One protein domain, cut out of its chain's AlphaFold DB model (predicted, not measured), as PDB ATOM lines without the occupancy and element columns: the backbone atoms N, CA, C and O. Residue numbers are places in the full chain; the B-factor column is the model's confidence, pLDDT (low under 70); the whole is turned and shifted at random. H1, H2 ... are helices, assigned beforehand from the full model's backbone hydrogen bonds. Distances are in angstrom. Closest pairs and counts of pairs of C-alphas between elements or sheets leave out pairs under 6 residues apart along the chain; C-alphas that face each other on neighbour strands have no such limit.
ATOM      1  N   LEU A 432     143.674  93.315 117.618       86.00
ATOM      2  CA  LEU A 432     143.737  94.359 116.583       86.00
ATOM      3  C   LEU A 432     143.001  95.633 117.038       86.00
ATOM      4  O   LEU A 432     143.500  96.728 116.802       86.00
ATOM      5  N   ALA A 433     141.880  95.484 117.751       87.44
ATOM      6  CA  ALA A 433     141.134  96.585 118.357       87.44
ATOM      7  C   ALA A 433     141.988  97.372 119.366       87.44
ATOM      8  O   ALA A 433     142.128  98.588 119.232       87.44
ATOM      9  N   ALA A 434     142.644  96.690 120.310       85.06
ATOM     10  CA  ALA A 434     143.529  97.334 121.279       85.06
ATOM     11  C   ALA A 434     144.747  98.006 120.617       85.06
ATOM     12  O   ALA A 434     145.106  99.127 120.979       85.06
ATOM     13  N   ARG A 435     145.362  97.379 119.602       87.56
ATOM     14  CA  ARG A 435     146.478  98.000 118.859       87.56
ATOM     15  C   ARG A 435     146.038  99.206 118.042       87.56
ATOM     16  O   ARG A 435     146.786 100.174 117.929       87.56
ATOM     17  N   LEU A 436     144.840  99.157 117.468       90.69
ATOM     18  CA  LEU A 436     144.272 100.291 116.758       90.69
ATOM     19  C   LEU A 436     143.969 101.441 117.724       90.69
ATOM     20  O   LEU A 436     144.292 102.583 117.418       90.69
ATOM     21  N   ALA A 437     143.432 101.148 118.910       89.81
ATOM     22  CA  ALA A 437     143.204 102.150 119.944       89.81
ATOM     23  C   ALA A 437     144.518 102.814 120.401       89.81
ATOM     24  O   ALA A 437     144.585 104.042 120.458       89.81
ATOM     25  N   ASP A 438     145.591 102.040 120.624       88.88
ATOM     26  CA  ASP A 438     146.935 102.585 120.887       88.88
ATOM     27  C   ASP A 438     147.403 103.511 119.753       88.88
ATOM     28  O   ASP A 438     147.884 104.623 119.993       88.88
ATOM     29  N   ALA A 439     147.232 103.073 118.501       90.88
ATOM     30  CA  ALA A 439     147.622 103.844 117.329       90.88
ATOM     31  C   ALA A 439     146.831 105.157 117.208       90.88
ATOM     32  O   ALA A 439     147.392 106.170 116.795       90.88
ATOM     33  N   LEU A 440     145.557 105.179 117.612       91.38
ATOM     34  CA  LEU A 440     144.722 106.384 117.623       91.38
ATOM     35  C   LEU A 440     145.112 107.369 118.732       91.38
ATOM     36  O   LEU A 440     145.046 108.579 118.506       91.38
ATOM     37  N   VAL A 441     145.557 106.889 119.901       92.56
ATOM     38  CA  VAL A 441     146.155 107.760 120.931       92.56
ATOM     39  C   VAL A 441     147.412 108.420 120.370       92.56
ATOM     40  O   VAL A 441     147.546 109.642 120.416       92.56
ATOM     41  N   SER A 442     148.308 107.626 119.784       92.00
ATOM     42  CA  SER A 442     149.534 108.130 119.167       92.00
ATOM     43  C   SER A 442     149.234 109.094 118.014       92.00
ATOM     44  O   SER A 442     149.872 110.137 117.915       92.00
ATOM     45  N   ALA A 443     148.232 108.815 117.176       91.19
ATOM     46  CA  ALA A 443     147.840 109.715 116.094       91.19
ATOM     47  C   ALA A 443     147.322 111.053 116.635       91.19
ATOM     48  O   ALA A 443     147.686 112.098 116.102       91.19
ATOM     49  N   TYR A 444     146.537 111.036 117.717       90.62
ATOM     50  CA  TYR A 444     146.068 112.252 118.380       90.62
ATOM     51  C   TYR A 444     147.240 113.098 118.893       90.62
ATOM     52  O   TYR A 444     147.364 114.260 118.516       90.62
ATOM     53  N   VAL A 445     148.165 112.492 119.643       91.19
ATOM     54  CA  VAL A 445     149.349 113.182 120.186       91.19
ATOM     55  C   VAL A 445     150.220 113.791 119.083       91.19
ATOM     56  O   VAL A 445     150.736 114.891 119.246       91.19
ATOM     57  N   LEU A 446     150.390 113.094 117.956       89.00
ATOM     58  CA  LEU A 446     151.270 113.532 116.866       89.00
ATOM     59  C   LEU A 446     150.639 114.546 115.908       89.00
ATOM     60  O   LEU A 446     151.354 115.117 115.087       89.00
ATOM     61  N   THR A 447     149.322 114.738 115.963       86.69
ATOM     62  CA  THR A 447     148.602 115.649 115.054       86.69
ATOM     63  C   THR A 447     148.028 116.879 115.751       86.69
ATOM     64  O   THR A 447     147.661 117.837 115.069       86.69
ATOM     65  N   ASP A 448     147.962 116.873 117.084       87.88
ATOM     66  CA  ASP A 448     147.525 118.013 117.883       87.88
ATOM     67  C   ASP A 448     148.541 119.173 117.837       87.88
ATOM     68  O   ASP A 448     149.731 118.983 117.583       87.88
ATOM     69  N   GLN A 449     148.072 120.397 118.086       86.88
ATOM     70  CA  GLN A 449     148.920 121.591 118.111       86.88
ATOM     71  C   GLN A 449     149.907 121.581 119.285       86.88
ATOM     72  O   GLN A 449     150.981 122.159 119.157       86.88
ATOM     73  N   GLN A 450     149.565 120.921 120.400       89.38
ATOM     74  CA  GLN A 450     150.446 120.766 121.565       89.38
ATOM     75  C   GLN A 450     151.250 119.454 121.533       89.38
ATOM     76  O   GLN A 450     151.495 118.837 122.576       89.38
ATOM     77  N   SER A 451     151.621 118.964 120.342       89.12
ATOM     78  CA  SER A 451     152.280 117.659 120.194       89.12
ATOM     79  C   SER A 451     153.579 117.554 120.995       89.12
ATOM     80  O   SER A 451     153.851 116.519 121.602       89.12
ATOM     81  N   GLU A 452     154.387 118.620 121.025       89.25
ATOM     82  CA  GLU A 452     155.664 118.626 121.749       89.25
ATOM     83  C   GLU A 452     155.446 118.578 123.267       89.25
ATOM     84  O   GLU A 452     156.080 117.777 123.958       89.25
ATOM     85  N   GLU A 453     154.503 119.363 123.792       91.81
ATOM     86  CA  GLU A 453     154.154 119.381 125.213       91.81
ATOM     87  C   GLU A 453     153.510 118.062 125.663       91.81
ATOM     88  O   GLU A 453     153.807 117.560 126.756       91.81
ATOM     89  N   MET A 454     152.662 117.459 124.823       91.56
ATOM     90  CA  MET A 454     152.086 116.140 125.092       91.56
ATOM     91  C   MET A 454     153.165 115.061 125.109       91.56
ATOM     92  O   MET A 454     153.203 114.261 126.043       91.56
ATOM     93  N   LEU A 455     154.080 115.053 124.136       90.06
ATOM     94  CA  LEU A 455     155.189 114.100 124.121       90.06
ATOM     95  C   LEU A 455     156.114 114.287 125.327       90.06
ATOM     96  O   LEU A 455     156.499 113.292 125.936       90.06
ATOM     97  N   ALA A 456     156.427 115.521 125.728       87.06
ATOM     98  CA  ALA A 456     157.211 115.787 126.936       87.06
ATOM     99  C   ALA A 456     156.513 115.242 128.198       87.06
ATOM    100  O   ALA A 456     157.133 114.557 129.016       87.06
ATOM    101  N   THR A 457     155.202 115.467 128.312       90.12
ATOM    102  CA  THR A 457     154.369 114.940 129.404       90.12
ATOM    103  C   THR A 457     154.370 113.409 129.426       90.12
ATOM    104  O   THR A 457     154.545 112.799 130.485       90.12
ATOM    105  N   LEU A 458     154.208 112.771 128.264       89.31
ATOM    106  CA  LEU A 458     154.186 111.313 128.138       89.31
ATOM    107  C   LEU A 458     155.567 110.684 128.349       89.31
ATOM    108  O   LEU A 458     155.638 109.608 128.934       89.31
ATOM    109  N   LYS A 459     156.665 111.359 127.980       84.88
ATOM    110  CA  LYS A 459     158.036 110.923 128.304       84.88
ATOM    111  C   LYS A 459     158.245 110.837 129.818       84.88
ATOM    112  O   LYS A 459     158.732 109.819 130.305       84.88
ATOM    113  N   VAL A 460     157.811 111.853 130.571       83.00
ATOM    114  CA  VAL A 460     157.844 111.818 132.048       83.00
ATOM    115  C   VAL A 460     156.963 110.691 132.588       83.00
ATOM    116  O   VAL A 460     157.359 109.959 133.498       83.00
ATOM    117  N   LEU A 461     155.784 110.501 131.991       83.31
ATOM    118  CA  LEU A 461     154.874 109.437 132.388       83.31
ATOM    119  C   LEU A 461     155.419 108.034 132.093       83.31
ATOM    120  O   LEU A 461     155.180 107.142 132.896       83.31
ATOM    121  N   ALA A 462     156.151 107.812 131.004       74.38
ATOM    122  CA  ALA A 462     156.636 106.492 130.593       74.38
ATOM    123  C   ALA A 462     157.825 105.976 131.426       74.38
ATOM    124  O   ALA A 462     158.065 104.775 131.457       74.38
ATOM    125  N   ASN A 463     158.551 106.850 132.131       66.62
ATOM    126  CA  ASN A 463     159.801 106.557 132.861       66.62
ATOM    127  C   ASN A 463     160.980 106.000 132.063       66.62
ATOM    128  O   ASN A 463     162.071 105.969 132.613       66.62
ATOM    129  N   ASN A 464     160.779 105.553 130.830       56.75
ATOM    130  CA  ASN A 464     161.785 104.906 130.007       56.75
ATOM    131  C   ASN A 464     161.781 105.622 128.659       56.75
ATOM    132  O   ASN A 464     160.945 105.380 127.796       56.75
ATOM    133  N   VAL A 465     162.667 106.605 128.505       63.28
ATOM    134  CA  VAL A 465     162.664 107.505 127.348       63.28
ATOM    135  C   VAL A 465     163.400 106.818 126.212       63.28
ATOM    136  O   VAL A 465     164.522 107.184 125.908       63.28
ATOM    137  N   ARG A 466     162.844 105.766 125.617       69.81
ATOM    138  CA  ARG A 466     163.455 105.165 124.433       69.81
ATOM    139  C   ARG A 466     162.424 104.965 123.347       69.81
ATOM    140  O   ARG A 466     161.369 104.383 123.595       69.81
ATOM    141  N   GLY A 467     162.814 105.367 122.144       75.31
ATOM    142  CA  GLY A 467     162.095 105.049 120.932       75.31
ATOM    143  C   GLY A 467     161.398 106.234 120.294       75.31
ATOM    144  O   GLY A 467     161.422 107.363 120.783       75.31
ATOM    145  N   GLU A 468     160.774 105.953 119.160       79.38
ATOM    146  CA  GLU A 468     160.009 106.946 118.420       79.38
ATOM    147  C   GLU A 468     158.822 107.478 119.233       79.38
ATOM    148  O   GLU A 468     158.330 106.799 120.139       79.38
ATOM    149  N   PRO A 469     158.294 108.666 118.889       82.19
ATOM    150  CA  PRO A 469     157.188 109.284 119.615       82.19
ATOM    151  C   PRO A 469     156.001 108.353 119.909       82.19
ATOM    152  O   PRO A 469     155.437 108.394 120.997       82.19
ATOM    153  N   HIS A 470     155.650 107.464 118.977       82.19
ATOM    154  CA  HIS A 470     154.571 106.502 119.172       82.19
ATOM    155  C   HIS A 470     154.909 105.393 120.189       82.19
ATOM    156  O   HIS A 470     154.054 104.976 120.966       82.19
ATOM    157  N   GLU A 471     156.164 104.941 120.251       79.19
ATOM    158  CA  GLU A 471     156.609 103.953 121.242       79.19
ATOM    159  C   GLU A 471     156.566 104.546 122.653       79.19
ATOM    160  O   GLU A 471     156.118 103.884 123.588       79.19
ATOM    161  N   VAL A 472     156.943 105.822 122.790       82.94
ATOM    162  CA  VAL A 472     156.814 106.571 124.047       82.94
ATOM    163  C   VAL A 472     155.354 106.636 124.496       82.94
ATOM    164  O   VAL A 472     155.059 106.392 125.665       82.94
ATOM    165  N   VAL A 473     154.428 106.924 123.576       87.75
ATOM    166  CA  VAL A 473     152.989 106.945 123.872       87.75
ATOM    167  C   VAL A 473     152.515 105.568 124.351       87.75
ATOM    168  O   VAL A 473     151.863 105.482 125.389       87.75
ATOM    169  N   ALA A 474     152.890 104.482 123.668       81.44
ATOM    170  CA  ALA A 474     152.514 103.120 124.064       81.44
ATOM    171  C   ALA A 474     153.035 102.738 125.465       81.44
ATOM    172  O   ALA A 474     152.310 102.145 126.274       81.44
ATOM    173  N   GLN A 475     154.275 103.115 125.785       79.81
ATOM    174  CA  GLN A 475     154.856 102.907 127.114       79.81
ATOM    175  C   GLN A 475     154.133 103.741 128.182       79.81
ATOM    176  O   GLN A 475     153.820 103.235 129.263       79.81
ATOM    177  N   ALA A 476     153.796 104.994 127.869       85.06
ATOM    178  CA  ALA A 476     153.049 105.872 128.762       85.06
ATOM    179  C   ALA A 476     151.628 105.352 129.041       85.06
ATOM    180  O   ALA A 476     151.205 105.358 130.197       85.06
ATOM    181  N   ILE A 477     150.921 104.841 128.024       85.94
ATOM    182  CA  ILE A 477     149.615 104.173 128.173       85.94
ATOM    183  C   ILE A 477     149.740 102.978 129.118       85.94
ATOM    184  O   ILE A 477     148.968 102.853 130.068       85.94
ATOM    185  N   THR A 478     150.737 102.121 128.890       79.62
ATOM    186  CA  THR A 478     150.962 100.922 129.710       79.62
ATOM    187  C   THR A 478     151.194 101.304 131.173       79.62
ATOM    188  O   THR A 478     150.545 100.765 132.072       79.62
ATOM    189  N   ARG A 479     152.049 102.303 131.426       78.06
ATOM    190  CA  ARG A 479     152.303 102.818 132.778       78.06
ATOM    191  C   ARG A 479     151.062 103.462 133.397       78.06
ATOM    192  O   ARG A 479     150.786 103.216 134.570       78.06
ATOM    193  N   ALA A 480     150.292 104.234 132.633       83.75
ATOM    194  CA  ALA A 480     149.028 104.799 133.099       83.75
ATOM    195  C   ALA A 480     148.049 103.696 133.525       83.75
ATOM    196  O   ALA A 480     147.462 103.791 134.603       83.75
ATOM    197  N   GLY A 481     147.930 102.625 132.736       79.81
ATOM    198  CA  GLY A 481     147.107 101.460 133.057       79.81
ATOM    199  C   GLY A 481     147.495 100.816 134.384       79.81
ATOM    200  O   GLY A 481     146.637 100.627 135.245       79.81
ATOM    201  N   VAL A 482     148.790 100.561 134.596       74.88
ATOM    202  CA  VAL A 482     149.306  99.976 135.848       74.88
ATOM    203  C   VAL A 482     149.036 100.890 137.047       74.88
ATOM    204  O   VAL A 482     148.462 100.455 138.046       74.88
ATOM    205  N   VAL A 483     149.386 102.175 136.943       77.88
ATOM    206  CA  VAL A 483     149.262 103.144 138.048       77.88
ATOM    207  C   VAL A 483     147.801 103.383 138.436       77.88
ATOM    208  O   VAL A 483     147.488 103.568 139.613       77.88
ATOM    209  N   THR A 484     146.889 103.364 137.462       83.44
ATOM    210  CA  THR A 484     145.471 103.686 137.681       83.44
ATOM    211  C   THR A 484     144.578 102.459 137.856       83.44
ATOM    212  O   THR A 484     143.403 102.610 138.191       83.44
ATOM    213  N   ALA A 485     145.115 101.238 137.738       78.31
ATOM    214  CA  ALA A 485     144.345  99.990 137.753       78.31
ATOM    215  C   ALA A 485     143.394  99.845 138.955       78.31
ATOM    216  O   ALA A 485     142.289  99.318 138.802       78.31
ATOM    217  N   ARG A 486     143.822 100.317 140.136       76.25
ATOM    218  CA  ARG A 486     143.093 100.221 141.416       76.25
ATOM    219  C   ARG A 486     142.322 101.489 141.791       76.25
ATOM    220  O   ARG A 486     141.750 101.545 142.880       76.25
ATOM    221  N   ALA A 487     142.340 102.517 140.947       83.56
ATOM    222  CA  ALA A 487     141.620 103.749 141.221       83.56
ATOM    223  C   ALA A 487     140.098 103.520 141.108       83.56
ATOM    224  O   ALA A 487     139.661 102.841 140.179       83.56
ATOM    225  N   PRO A 488     139.281 104.094 142.015       82.38
ATOM    226  CA  PRO A 488     137.822 103.972 141.955       82.38
ATOM    227  C   PRO A 488     137.225 104.690 140.737       82.38
ATOM    228  O   PRO A 488     136.208 104.260 140.207       82.38
ATOM    229  N   ASP A 489     137.876 105.765 140.291       89.69
ATOM    230  CA  ASP A 489     137.580 106.483 139.056       89.69
ATOM    231  C   ASP A 489     138.880 106.577 138.248       89.69
ATOM    232  O   ASP A 489     139.785 107.357 138.573       89.69
ATOM    233  N   ARG A 490     138.995 105.721 137.228       88.50
ATOM    234  CA  ARG A 490     140.188 105.646 136.379       88.50
ATOM    235  C   ARG A 490     140.369 106.902 135.538       88.50
ATOM    236  O   ARG A 490     141.500 107.359 135.404       88.50
ATOM    237  N   ALA A 491     139.286 107.496 135.037       90.50
ATOM    238  CA  ALA A 491     139.353 108.695 134.207       90.50
ATOM    239  C   ALA A 491     139.986 109.857 134.976       90.50
ATOM    240  O   ALA A 491     140.960 110.463 134.526       90.50
ATOM    241  N   LYS A 492     139.503 110.096 136.198       92.38
ATOM    242  CA  LYS A 492     140.045 111.136 137.075       92.38
ATOM    243  C   LYS A 492     141.484 110.854 137.515       92.38
ATOM    244  O   LYS A 492     142.270 111.784 137.690       92.38
ATOM    245  N   ALA A 493     141.843 109.583 137.702       90.12
ATOM    246  CA  ALA A 493     143.210 109.199 138.041       90.12
ATOM    247  C   ALA A 493     144.188 109.456 136.882       90.12
ATOM    248  O   ALA A 493     145.279 109.970 137.125       90.12
ATOM    249  N   ILE A 494     143.794 109.153 135.638       92.44
ATOM    250  CA  ILE A 494     144.605 109.429 134.441       92.44
ATOM    251  C   ILE A 494     144.750 110.941 134.231       92.44
ATOM    252  O   ILE A 494     145.869 111.401 134.014       92.44
ATOM    253  N   ASP A 495     143.675 111.725 134.365       94.00
ATOM    254  CA  ASP A 495     143.739 113.197 134.296       94.00
ATOM    255  C   ASP A 495     144.747 113.765 135.311       94.00
ATOM    256  O   ASP A 495     145.677 114.493 134.950       94.00
ATOM    257  N   GLY A 496     144.629 113.358 136.579       90.94
ATOM    258  CA  GLY A 496     145.540 113.795 137.635       90.94
ATOM    259  C   GLY A 496     146.995 113.393 137.378       90.94
ATOM    260  O   GLY A 496     147.911 114.169 137.666       90.94
ATOM    261  N   LEU A 497     147.212 112.205 136.805       90.12
ATOM    262  CA  LEU A 497     148.529 111.690 136.438       90.12
ATOM    263  C   LEU A 497     149.147 112.496 135.286       90.12
ATOM    264  O   LEU A 497     150.285 112.943 135.412       90.12
ATOM    265  N   LEU A 498     148.392 112.767 134.217       92.44
ATOM    266  CA  LEU A 498     148.836 113.592 133.087       92.44
ATOM    267  C   LEU A 498     149.180 115.018 133.527       92.44
ATOM    268  O   LEU A 498     150.253 115.522 133.205       92.44
ATOM    269  N   ARG A 499     148.327 115.653 134.340       92.94
ATOM    270  CA  ARG A 499     148.589 116.999 134.885       92.94
ATOM    271  C   ARG A 499     149.754 117.020 135.873       92.94
ATOM    272  O   ARG A 499     150.426 118.039 136.031       92.94
ATOM    273  N   GLY A 500     149.989 115.921 136.589       89.38
ATOM    274  CA  GLY A 500     151.181 115.727 137.415       89.38
ATOM    275  C   GLY A 500     152.450 115.674 136.566       89.38
ATOM    276  O   GLY A 500     153.383 116.437 136.818       89.38
ATOM    277  N   SER A 501     152.449 114.842 135.525       88.19
ATOM    278  CA  SER A 501     153.570 114.687 134.597       88.19
ATOM    279  C   SER A 501     153.860 115.961 133.804       88.19
ATOM    280  O   SER A 501     155.024 116.318 133.661       88.19
ATOM    281  N   ALA A 502     152.835 116.701 133.368       88.94
ATOM    282  CA  ALA A 502     153.002 117.971 132.656       88.94
ATOM    283  C   ALA A 502     153.700 119.019 133.537       88.94
ATOM    284  O   ALA A 502     154.658 119.665 133.114       88.94
ATOM    285  N   ARG A 503     153.297 119.114 134.815       90.56
ATOM    286  CA  ARG A 503     153.963 119.982 135.800       90.56
ATOM    287  C   ARG A 503     155.415 119.579 136.042       90.56
ATOM    288  O   ARG A 503     156.263 120.455 136.150       90.56
ATOM    289  N   ALA A 504     155.701 118.281 136.121       85.06
ATOM    290  CA  ALA A 504     157.066 117.779 136.280       85.06
ATOM    291  C   ALA A 504     157.933 118.017 135.028       85.06
ATOM    292  O   ALA A 504     159.119 118.300 135.161       85.06
ATOM    293  N   ALA A 505     157.337 117.967 133.835       84.19
ATOM    294  CA  ALA A 505     157.980 118.323 132.571       84.19
ATOM    295  C   ALA A 505     158.134 119.845 132.368       84.19
ATOM    296  O   ALA A 505     158.810 120.266 131.435       84.19
ATOM    297  N   GLY A 506     157.509 120.674 133.212       88.12
ATOM    298  CA  GLY A 506     157.530 122.133 133.077       88.12
ATOM    299  C   GLY A 506     156.690 122.672 131.913       88.12
ATOM    300  O   GLY A 506     156.932 123.793 131.472       88.12
ATOM    301  N   VAL A 507     155.712 121.903 131.421       91.06
ATOM    302  CA  VAL A 507     154.857 122.270 130.276       91.06
ATOM    303  C   VAL A 507     153.400 122.481 130.692       91.06
ATOM    304  O   VAL A 507     152.920 121.914 131.676       91.06
ATOM    305  N   GLY A 508     152.681 123.315 129.936       88.12
ATOM    306  CA  GLY A 508     151.258 123.586 130.140       88.12
ATOM    307  C   GLY A 508     150.395 122.906 129.079       88.12
ATOM    308  O   GLY A 508     150.508 123.228 127.899       88.12
ATOM    309  N   LEU A 509     149.505 122.008 129.502       89.62
ATOM    310  CA  LEU A 509     148.491 121.408 128.631       89.62
ATOM    311  C   LEU A 509     147.146 122.110 128.829       89.62
ATOM    312  O   LEU A 509     146.730 122.349 129.966       89.62
ATOM    313  N   VAL A 510     146.468 122.430 127.728       91.75
ATOM    314  CA  VAL A 510     145.100 122.969 127.748       91.75
ATOM    315  C   VAL A 510     144.090 121.880 128.119       91.75
ATOM    316  O   VAL A 510     144.298 120.701 127.840       91.75
ATOM    317  N   ASP A 511     142.965 122.261 128.726       89.81
ATOM    318  CA  ASP A 511     142.012 121.282 129.270       89.81
ATOM    319  C   ASP A 511     141.438 120.336 128.206       89.81
ATOM    320  O   ASP A 511     141.405 119.129 128.430       89.81
ATOM    321  N   HIS A 512     141.097 120.843 127.017       88.81
ATOM    322  CA  HIS A 512     140.564 120.004 125.935       88.81
ATOM    323  C   HIS A 512     141.574 118.961 125.428       88.81
ATOM    324  O   HIS A 512     141.175 117.867 125.030       88.81
ATOM    325  N   ALA A 513     142.874 119.271 125.475       88.25
ATOM    326  CA  ALA A 513     143.927 118.332 125.109       88.25
ATOM    327  C   ALA A 513     144.040 117.194 126.127       88.25
ATOM    328  O   ALA A 513     144.138 116.022 125.759       88.25
ATOM    329  N   VAL A 514     143.979 117.533 127.419       91.50
ATOM    330  CA  VAL A 514     144.001 116.539 128.497       91.50
ATOM    331  C   VAL A 514     142.752 115.661 128.433       91.50
ATOM    332  O   VAL A 514     142.876 114.440 128.457       91.50
ATOM    333  N   GLU A 515     141.564 116.246 128.272       91.25
ATOM    334  CA  GLU A 515     140.302 115.505 128.130       91.25
ATOM    335  C   GLU A 515     140.316 114.563 126.914       91.25
ATOM    336  O   GLU A 515     139.944 113.386 127.017       91.25
ATOM    337  N   GLY A 516     140.802 115.052 125.765       88.31
ATOM    338  CA  GLY A 516     140.942 114.268 124.540       88.31
ATOM    339  C   GLY A 516     141.917 113.097 124.681       88.31
ATOM    340  O   GLY A 516     141.655 112.013 124.147       88.31
ATOM    341  N   LEU A 517     143.005 113.295 125.431       90.81
ATOM    342  CA  LEU A 517     144.004 112.271 125.720       90.81
ATOM    343  C   LEU A 517     143.485 111.239 126.731       90.81
ATOM    344  O   LEU A 517     143.602 110.043 126.479       90.81
ATOM    345  N   VAL A 518     142.848 111.670 127.826       93.19
ATOM    346  CA  VAL A 518     142.231 110.781 128.833       93.19
ATOM    347  C   VAL A 518     141.217 109.850 128.177       93.19
ATOM    348  O   VAL A 518     141.279 108.640 128.384       93.19
ATOM    349  N   THR A 519     140.331 110.396 127.339       90.31
ATOM    350  CA  THR A 519     139.291 109.620 126.643       90.31
ATOM    351  C   THR A 519     139.899 108.509 125.785       90.31
ATOM    352  O   THR A 519     139.462 107.362 125.845       90.31
ATOM    353  N   ARG A 520     140.949 108.821 125.016       90.31
ATOM    354  CA  ARG A 520     141.605 107.841 124.137       90.31
ATOM    355  C   ARG A 520     142.459 106.835 124.907       90.31
ATOM    356  O   ARG A 520     142.474 105.666 124.538       90.31
ATOM    357  N   ILE A 521     143.142 107.254 125.979       90.25
ATOM    358  CA  ILE A 521     143.901 106.334 126.843       90.25
ATOM    359  C   ILE A 521     142.948 105.332 127.502       90.25
ATOM    360  O   ILE A 521     143.253 104.146 127.519       90.25
ATOM    361  N   LEU A 522     141.789 105.773 127.999       88.06
ATOM    362  CA  LEU A 522     140.774 104.865 128.547       88.06
ATOM    363  C   LEU A 522     140.296 103.858 127.500       88.06
ATOM    364  O   LEU A 522     140.318 102.662 127.770       88.06
ATOM    365  N   ALA A 523     139.959 104.326 126.295       83.81
ATOM    366  CA  ALA A 523     139.553 103.449 125.199       83.81
ATOM    367  C   ALA A 523     140.644 102.425 124.828       83.81
ATOM    368  O   ALA A 523     140.340 101.269 124.557       83.81
ATOM    369  N   SER A 524     141.921 102.818 124.864       86.12
ATOM    370  CA  SER A 524     143.056 101.906 124.664       86.12
ATOM    371  C   SER A 524     143.184 100.872 125.792       86.12
ATOM    372  O   SER A 524     143.353  99.684 125.516       86.12
ATOM    373  N   LEU A 525     143.037 101.283 127.057       83.19
ATOM    374  CA  LEU A 525     143.095 100.380 128.215       83.19
ATOM    375  C   LEU A 525     141.915  99.399 128.277       83.19
ATOM    376  O   LEU A 525     142.046  98.318 128.847       83.19
ATOM    377  N   GLU A 526     140.775  99.771 127.704       80.56
ATOM    378  CA  GLU A 526     139.581  98.931 127.587       80.56
ATOM    379  C   GLU A 526     139.506  98.204 126.233       80.56
ATOM    380  O   GLU A 526     138.567  97.446 125.994       80.56
ATOM    381  N   GLY A 527     140.481  98.409 125.341       67.81
ATOM    382  CA  GLY A 527     140.413  98.002 123.936       67.81
ATOM    383  C   GLY A 527     140.279  96.496 123.710       67.81
ATOM    384  O   GLY A 527     139.640  96.091 122.748       67.81
ATOM    385  N   ASP A 528     140.798  95.656 124.612       64.12
ATOM    386  CA  ASP A 528     140.610  94.197 124.530       64.12
ATOM    387  C   ASP A 528     139.165  93.751 124.828       64.12
ATOM    388  O   ASP A 528     138.797  92.622 124.507       64.12
ATOM    389  N   ALA A 529     138.347  94.618 125.432       62.28
ATOM    390  CA  ALA A 529     136.922  94.382 125.658       62.28
ATOM    391  C   ALA A 529     136.031  94.944 124.535       62.28
ATOM    392  O   ALA A 529     134.848  94.605 124.492       62.28
ATOM    393  N   HIS A 530     136.576  95.788 123.653       70.56
ATOM    394  CA  HIS A 530     135.834  96.440 122.575       70.56
ATOM    395  C   HIS A 530     135.898  95.628 121.278       70.56
ATOM    396  O   HIS A 530     136.921  95.019 120.954       70.56
ATOM    397  N   ASP A 531     134.816  95.663 120.499       81.69
ATOM    398  CA  ASP A 531     134.836  95.124 119.140       81.69
ATOM    399  C   ASP A 531     135.617  96.064 118.204       81.69
ATOM    400  O   ASP A 531     135.598  97.291 118.346       81.69
ATOM    401  N   LEU A 532     136.297  95.500 117.204       84.19
ATOM    402  CA  LEU A 532     137.078  96.265 116.228       84.19
ATOM    403  C   LEU A 532     136.210  97.307 115.508       84.19
ATOM    404  O   LEU A 532     136.661  98.422 115.241       84.19
ATOM    405  N   SER A 533     134.956  96.949 115.220       85.25
ATOM    406  CA  SER A 533     133.986  97.821 114.560       85.25
ATOM    407  C   SER A 533     133.683  99.090 115.374       85.25
ATOM    408  O   SER A 533     133.598 100.181 114.803       85.25
ATOM    409  N   GLU A 534     133.609  98.979 116.702       86.25
ATOM    410  CA  GLU A 534     133.362 100.099 117.613       86.25
ATOM    411  C   GLU A 534     134.564 101.046 117.672       86.25
ATOM    412  O   GLU A 534     134.398 102.264 117.579       86.25
ATOM    413  N   VAL A 535     135.784 100.496 117.745       86.88
ATOM    414  CA  VAL A 535     137.023 101.294 117.740       86.88
ATOM    415  C   VAL A 535     137.169 102.065 116.425       86.88
ATOM    416  O   VAL A 535     137.511 103.250 116.437       86.88
ATOM    417  N   ILE A 536     136.866 101.434 115.285       88.62
ATOM    418  CA  ILE A 536     136.889 102.102 113.976       88.62
ATOM    419  C   ILE A 536     135.823 103.203 113.913       88.62
ATOM    420  O   ILE A 536     136.133 104.316 113.488       88.62
ATOM    421  N   ALA A 537     134.595 102.949 114.372       86.25
ATOM    422  CA  ALA A 537     133.531 103.955 114.367       86.25
ATOM    423  C   ALA A 537     133.876 105.173 115.244       86.25
ATOM    424  O   ALA A 537     133.643 106.315 114.844       86.25
ATOM    425  N   ALA A 538     134.490 104.946 116.408       84.19
ATOM    426  CA  ALA A 538     134.923 106.001 117.322       84.19
ATOM    427  C   ALA A 538     136.174 106.765 116.842       84.19
ATOM    428  O   ALA A 538     136.457 107.856 117.336       84.19
ATOM    429  N   SER A 539     136.924 106.220 115.876       83.88
ATOM    430  CA  SER A 539     138.179 106.812 115.389       83.88
ATOM    431  C   SER A 539     138.003 108.122 114.615       83.88
ATOM    432  O   SER A 539     138.943 108.913 114.527       83.88
ATOM    433  N   GLY A 540     136.819 108.349 114.033       84.06
ATOM    434  CA  GLY A 540     136.580 109.451 113.099       84.06
ATOM    435  C   GLY A 540     137.221 109.257 111.717       84.06
ATOM    436  O   GLY A 540     137.360 110.228 110.975       84.06
TER     437      GLY A 540
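What this domain is: This is residues 432 to 540 of the 629 residues of an uncharacterized protein of Deinococcales bacterium (UniProt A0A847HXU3). Look first for a body of five helices packed crosswise: H1 and H5 lie side by side and run opposite ways, H3 crosses that pair, and H2 and H4 cross each other and pack on H3. The short H6 sits at one end, beside residues 432 to 437 of H1. The 109 printed residues hold six named helices, H1 to H6 in chain order, and no named strand; the class is all helix. The whole is compact, with a radius of gyration of the C-alphas of 12.8 A and spans of 38 by 31 by 27 A.

Where its parts are: Find C-alpha 432 at (143.737, 94.359, 116.583); from there H1 runs 21.9 A to residue 447. Next come H2, residues 451 to 462, 15.9 A, and H3, residues 469 to 484, 22.2 A. H4, residues 490 to 505, spans 22.2 A, and H5, residues 511 to 525, 21.0 A. H6, residues 532 to 538, covers 10.0 A and ends at C-alpha 538, (134.923, 106.001, 117.322).

How they stand to each other: Begin at H1, with H3 a hub touching four helices. H1 touches H5 at a shallow tilt of 19 degrees; their closest C-alphas, Ala 437 and Ser 524, are 4.7 A apart. H1 touches H3 at a steep tilt of 65 degrees, closest at C-alphas 442 and 470, 5.3 A. H2 touches H4, about perpendicular at 75 degrees, with C-alphas 457 and 502 closest at 4.7 A. H1 and H4 are apart. In H1 to H6 every O i to N i+4 pair is within hydrogen-bond range.

The domain as a whole: C-alphas 506 and 533 are farthest apart, 38.6 A. The printed part has no cut and no long link. Look for pLDDT under 70 at residues 463 to 466 and 527 to 529.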